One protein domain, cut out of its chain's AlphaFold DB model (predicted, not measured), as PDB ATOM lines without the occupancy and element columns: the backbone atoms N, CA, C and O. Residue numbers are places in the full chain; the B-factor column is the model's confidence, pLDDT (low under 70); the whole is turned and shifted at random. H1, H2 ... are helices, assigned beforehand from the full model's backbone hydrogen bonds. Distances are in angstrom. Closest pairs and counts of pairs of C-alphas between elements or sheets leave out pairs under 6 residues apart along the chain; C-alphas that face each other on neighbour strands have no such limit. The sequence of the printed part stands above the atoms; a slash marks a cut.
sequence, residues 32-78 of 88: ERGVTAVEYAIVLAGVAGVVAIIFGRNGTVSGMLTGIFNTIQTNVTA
ATOM      1  N   GLU A  32     198.520 261.887 293.296       74.56
ATOM      2  CA  GLU A  32     199.694 261.279 292.664       74.56
ATOM      3  C   GLU A  32     200.972 261.453 293.496       74.56
ATOM      4  O   GLU A  32     201.986 260.814 293.210       74.56
ATOM      5  N   ARG A  33     200.927 262.237 294.586       73.00
ATOM      6  CA  ARG A  33     202.057 262.421 295.511       73.00
ATOM      7  C   ARG A  33     202.616 261.101 296.041       73.00
ATOM      8  O   ARG A  33     203.817 261.009 296.283       73.00
ATOM      9  N   GLY A  34     201.770 260.079 296.206       66.94
ATOM     10  CA  GLY A  34     202.204 258.742 296.622       66.94
ATOM     11  C   GLY A  34     203.072 258.039 295.573       66.94
ATOM     12  O   GLY A  34     204.087 257.438 295.919       66.94
ATOM     13  N   VAL A  35     202.720 258.160 294.291       76.12
ATOM     14  CA  VAL A  35     203.498 257.598 293.173       76.12
ATOM     15  C   VAL A  35     204.821 258.344 293.035       76.12
ATOM     16  O   VAL A  35     205.877 257.721 292.944       76.12
ATOM     17  N   THR A  36     204.779 259.672 293.141       79.56
ATOM     18  CA  THR A  36     205.970 260.523 293.119       79.56
ATOM     19  C   THR A  36     206.947 260.182 294.252       79.56
ATOM     20  O   THR A  36     208.156 260.134 294.036       79.56
ATOM     21  N   ALA A  37     206.454 259.880 295.457       84.69
ATOM     22  CA  ALA A  37     207.307 259.474 296.575       84.69
ATOM     23  C   ALA A  37     208.027 258.138 296.314       84.69
ATOM     24  O   ALA A  37     209.209 258.003 296.634       84.69
ATOM     25  N   VAL A  38     207.339 257.161 295.714       85.94
ATOM     26  CA  VAL A  38     207.927 255.853 295.377       85.94
ATOM     27  C   VAL A  38     208.960 255.977 294.255       85.94
ATOM     28  O   VAL A  38     210.011 255.339 294.324       85.94
ATOM     29  N   GLU A  39     208.712 256.824 293.258       89.50
ATOM     30  CA  GLU A  39     209.661 257.084 292.173       89.50
ATOM     31  C   GLU A  39     210.975 257.659 292.710       89.50
ATOM     32  O   GLU A  39     212.046 257.083 292.494       89.50
ATOM     33  N   TYR A  40     210.898 258.733 293.503       93.75
ATOM     34  CA  TYR A  40     212.089 259.319 294.114       93.75
ATOM     35  C   TYR A  40     212.793 258.353 295.068       93.75
ATOM     36  O   TYR A  40     214.021 258.364 295.127       93.75
ATOM     37  N   ALA A  41     212.059 257.491 295.777       90.56
ATOM     38  CA  ALA A  41     212.654 256.493 296.662       90.56
ATOM     39  C   ALA A  41     213.508 255.470 295.895       90.56
ATOM     40  O   ALA A  41     214.621 255.154 296.319       90.56
ATOM     41  N   ILE A  42     213.028 254.985 294.748       94.44
ATOM     42  CA  ILE A  42     213.776 254.039 293.909       94.44
ATOM     43  C   ILE A  42     214.986 254.728 293.269       94.44
ATOM     44  O   ILE A  42     216.075 254.153 293.243       94.44
ATOM     45  N   VAL A  43     214.835 255.977 292.814       95.88
ATOM     46  CA  VAL A  43     215.955 256.775 292.291       95.88
ATOM     47  C   VAL A  43     217.032 256.963 293.362       95.88
ATOM     48  O   VAL A  43     218.207 256.709 293.100       95.88
ATOM     49  N   LEU A  44     216.643 257.329 294.588       96.12
ATOM     50  CA  LEU A  44     217.551 257.443 295.733       96.12
ATOM     51  C   LEU A  44     218.270 256.127 296.030       96.12
ATOM     52  O   LEU A  44     219.482 256.139 296.239       96.12
ATOM     53  N   ALA A  45     217.560 254.997 296.009       96.81
ATOM     54  CA  ALA A  45     218.161 253.680 296.207       96.81
ATOM     55  C   ALA A  45     219.192 253.347 295.114       96.81
ATOM     56  O   ALA A  45     220.282 252.863 295.421       96.81
ATOM     57  N   GLY A  46     218.887 253.660 293.851       97.62
ATOM     58  CA  GLY A  46     219.809 253.482 292.729       97.62
ATOM     59  C   GLY A  46     221.070 254.338 292.866       97.62
ATOM     60  O   GLY A  46     222.184 253.820 292.769       97.62
ATOM     61  N   VAL A  47     220.909 255.631 293.164       97.56
ATOM     62  CA  VAL A  47     222.035 256.553 293.383       97.56
ATOM     63  C   VAL A  47     222.881 256.105 294.575       97.56
ATOM     64  O   VAL A  47     224.105 256.040 294.465       97.56
ATOM     65  N   ALA A  48     222.254 255.726 295.691       97.31
ATOM     66  CA  ALA A  48     222.955 255.210 296.863       97.31
ATOM     67  C   ALA A  48     223.756 253.937 296.542       97.31
ATOM     68  O   ALA A  48     224.893 253.803 296.991       97.31
ATOM     69  N   GLY A  49     223.205 253.039 295.719       97.31
ATOM     70  CA  GLY A  49     223.905 251.847 295.241       97.31
ATOM     71  C   GLY A  49     225.163 252.184 294.437       97.31
ATOM     72  O   GLY A  49     226.239 251.659 294.725       97.31
ATOM     73  N   VAL A  50     225.062 253.109 293.477       96.94
ATOM     74  CA  VAL A  50     226.214 253.561 292.677       96.94
ATOM     75  C   VAL A  50     227.283 254.205 293.564       96.94
ATOM     76  O   VAL A  50     228.464 253.867 293.459       96.94
ATOM     77  N   VAL A  51     226.878 255.087 294.481       97.31
ATOM     78  CA  VAL A  51     227.796 255.736 295.429       97.31
ATOM     79  C   VAL A  51     228.492 254.698 296.311       97.31
ATOM     80  O   VAL A  51     229.707 254.775 296.491       97.31
ATOM     81  N   ALA A  52     227.769 253.692 296.807       96.31
ATOM     82  CA  ALA A  52     228.341 252.632 297.631       96.31
ATOM     83  C   ALA A  52     229.382 251.788 296.876       96.31
ATOM     84  O   ALA A  52     230.393 251.407 297.463       96.31
ATOM     85  N   ILE A  53     229.181 251.524 295.582       96.38
ATOM     86  CA  ILE A  53     230.150 250.787 294.756       96.38
ATOM     87  C   ILE A  53     231.420 251.615 294.525       96.38
ATOM     88  O   ILE A  53     232.529 251.100 294.651       96.38
ATOM     89  N   ILE A  54     231.279 252.902 294.202       97.44
ATOM     90  CA  ILE A  54     232.419 253.764 293.854       97.44
ATOM     91  C   ILE A  54     233.232 254.143 295.099       97.44
ATOM     92  O   ILE A  54     234.465 254.075 295.082       97.44
ATOM     93  N   PHE A  55     232.540 254.527 296.173       95.94
ATOM     94  CA  PHE A  55     233.121 255.122 297.380       95.94
ATOM     95  C   PHE A  55     233.109 254.200 298.603       95.94
ATOM     96  O   PHE A  55     233.568 254.595 299.674       95.94
ATOM     97  N   GLY A  56     232.596 252.975 298.481       93.38
ATOM     98  CA  GLY A  56     232.641 251.993 299.561       93.38
ATOM     99  C   GLY A  56     234.071 251.636 299.978       93.38
ATOM    100  O   GLY A  56     235.042 251.938 299.285       93.38
ATOM    101  N   ARG A  57     234.209 250.928 301.107       87.62
ATOM    102  CA  ARG A  57     235.511 250.558 301.703       87.62
ATOM    103  C   ARG A  57     236.479 249.894 300.711       87.62
ATOM    104  O   ARG A  57     237.676 250.151 300.763       87.62
ATOM    105  N   ASN A  58     235.938 249.111 299.779       88.62
ATOM    106  CA  ASN A  58     236.679 248.436 298.708       88.62
ATOM    107  C   ASN A  58     236.257 248.930 297.313       88.62
ATOM    108  O   ASN A  58     236.346 248.193 296.335       88.62
ATOM    109  N   GLY A  59     235.719 250.145 297.238       93.06
ATOM    110  CA  GLY A  59     235.266 250.749 295.998       93.06
ATOM    111  C   GLY A  59     236.422 251.198 295.113       93.06
ATOM    112  O   GLY A  59     237.581 251.267 295.538       93.06
ATOM    113  N   THR A  60     236.092 251.543 293.872       95.25
ATOM    114  CA  THR A  60     237.058 251.973 292.851       95.25
ATOM    115  C   THR A  60     237.965 253.101 293.343       95.25
ATOM    116  O   THR A  60     239.175 253.058 293.123       95.25
ATOM    117  N   VAL A  61     237.407 254.085 294.058       96.25
ATOM    118  CA  VAL A  61     238.175 255.232 294.564       96.25
ATOM    119  C   VAL A  61     239.164 254.807 295.649       96.25
ATOM    120  O   VAL A  61     240.311 255.244 295.627       96.25
ATOM    121  N   SER A  62     238.756 253.918 296.559       96.38
ATOM    122  CA  SER A  62     239.628 253.384 297.615       96.38
ATOM    123  C   SER A  62     240.834 252.644 297.022       96.38
ATOM    124  O   SER A  62     241.981 252.919 297.389       96.38
ATOM    125  N   GLY A  63     240.591 251.770 296.040       96.31
ATOM    126  CA  GLY A  63     241.652 251.040 295.342       96.31
ATOM    127  C   GLY A  63     242.604 251.965 294.579       96.31
ATOM    128  O   GLY A  63     243.821 251.815 294.677       96.31
ATOM    129  N   MET A  64     242.062 252.966 293.879       96.44
ATOM    130  CA  MET A  64     242.853 253.964 293.155       96.44
ATOM    131  C   MET A  64     243.749 254.774 294.098       96.44
ATOM    132  O   MET A  64     244.952 254.873 293.859       96.44
ATOM    133  N   LEU A  65     243.189 255.326 295.181       96.75
ATOM    134  CA  LEU A  65     243.951 256.105 296.161       96.75
ATOM    135  C   LEU A  65     245.043 255.257 296.815       96.75
ATOM    136  O   LEU A  65     246.187 255.696 296.903       96.75
ATOM    137  N   THR A  66     244.717 254.021 297.200       96.38
ATOM    138  CA  THR A  66     245.692 253.079 297.762       96.38
ATOM    139  C   THR A  66     246.830 252.808 296.775       96.38
ATOM    140  O   THR A  66     247.997 252.864 297.151       96.38
ATOM    141  N   GLY A  67     246.525 252.581 295.494       96.88
ATOM    142  CA  GLY A  67     247.535 252.369 294.454       96.88
ATOM    143  C   GLY A  67     248.457 253.573 294.245       96.88
ATOM    144  O   GLY A  67     249.676 253.413 294.147       96.88
ATOM    145  N   ILE A  68     247.893 254.785 294.235       97.19
ATOM    146  CA  ILE A  68     248.662 256.034 294.139       97.19
ATOM    147  C   ILE A  68     249.604 256.169 295.338       97.19
ATOM    148  O   ILE A  68     250.805 256.360 295.149       97.19
ATOM    149  N   PHE A  69     249.099 256.013 296.564       96.75
ATOM    150  CA  PHE A  69     249.930 256.136 297.762       96.75
ATOM    151  C   PHE A  69     250.996 255.046 297.862       96.75
ATOM    152  O   PHE A  69     252.127 255.357 298.222       96.75
ATOM    153  N   ASN A  70     250.699 253.811 297.453       97.25
ATOM    154  CA  ASN A  70     251.696 252.741 297.388       97.25
ATOM    155  C   ASN A  70     252.809 253.064 296.383       97.25
ATOM    156  O   ASN A  70     253.990 252.829 296.649       97.25
ATOM    157  N   THR A  71     252.449 253.639 295.235       96.69
ATOM    158  CA  THR A  71     253.416 254.068 294.216       96.69
ATOM    159  C   THR A  71     254.307 255.182 294.755       96.69
ATOM    160  O   THR A  71     255.530 255.106 294.634       96.69
ATOM    161  N   ILE A  72     253.722 256.193 295.398       95.81
ATOM    162  CA  ILE A  72     254.474 257.279 296.038       95.81
ATOM    163  C   ILE A  72     255.397 256.716 297.122       95.81
ATOM    164  O   ILE A  72     256.588 257.008 297.103       95.81
ATOM    165  N   GLN A  73     254.889 255.863 298.014       93.69
ATOM    166  CA  GLN A  73     255.677 255.236 299.077       93.69
ATOM    167  C   GLN A  73     256.866 254.454 298.513       93.69
ATOM    168  O   GLN A  73     257.974 254.567 299.035       93.69
ATOM    169  N   THR A  74     256.655 253.697 297.436       95.12
ATOM    170  CA  THR A  74     257.707 252.902 296.788       95.12
ATOM    171  C   THR A  74     258.783 253.806 296.199       95.12
ATOM    172  O   THR A  74     259.965 253.598 296.455       95.12
ATOM    173  N   ASN A  75     258.386 254.853 295.471       93.19
ATOM    174  CA  ASN A  75     259.326 255.812 294.896       93.19
ATOM    175  C   ASN A  75     260.092 256.576 295.979       93.19
ATOM    176  O   ASN A  75     261.306 256.716 295.876       93.19
ATOM    177  N   VAL A  76     259.422 257.037 297.035       92.00
ATOM    178  CA  VAL A  76     260.080 257.730 298.149       92.00
ATOM    179  C   VAL A  76     261.062 256.795 298.849       92.00
ATOM    180  O   VAL A  76     262.213 257.161 299.027       92.00
ATOM    181  N   THR A  77     260.658 255.569 299.180       90.00
ATOM    182  CA  THR A  77     261.530 254.605 299.873       90.00
ATOM    183  C   THR A  77     262.730 254.197 299.018       90.00
ATOM    184  O   THR A  77     263.827 254.053 299.545       90.00
ATOM    185  N   ALA A  78     262.550 254.048 297.703       88.75
ATOM    186  CA  ALA A  78     263.633 253.699 296.784       88.75
ATOM    187  C   ALA A  78     264.640 254.842 296.570       88.75
ATOM    188  O   ALA A  78     265.815 254.581 296.331       88.75
TER     189      ALA A  78
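This is residues 32 to 78 of the 88 residues of the protein "Pilus assembly protein Flp/PilA" of Enterobacter sp. BIGb0359 (UniProt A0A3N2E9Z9). Two helices, H1 and then H2, follow each other nearly end to end in one long, thin rod, with a small loop at residues 56 to 59 where they join. Residues 32 to 50 and 64 to 78 stand free, and the helices do not fold back on each other. The printed part has 47 residues, is all helix with no named strand, and is extended, with a radius of gyration of the C-alphas of 18.7 A and spans of 64 by 11 by 8 A.

H1, the longest helix, holds residues 33 to 55 and is 32.0 A long, beginning at C-alpha 33 (202.057, 262.421, 295.511). H2 holds residues 60 to 78 and is 26.9 A long, ending at C-alpha 78 (263.633, 253.699, 296.784).

H1 and H2 touch only at the corner by their link, residues 53 to 55 with 60 to 62; their closest C-alphas, of Ile 54 and Thr 60, are 5.1 A apart. They run the same way at a shallow tilt of 19 degrees. In H1 and H2 every O i to N i+4 pair is within hydrogen-bond range.

The two C-alphas farthest apart, of Glu 32 and Ala 78, are 64.5 A apart. The link from H1 to H2 is tight, and the printed part has no cut. Mean pLDDT of the printed part is 92.3; residue 34 is under 70.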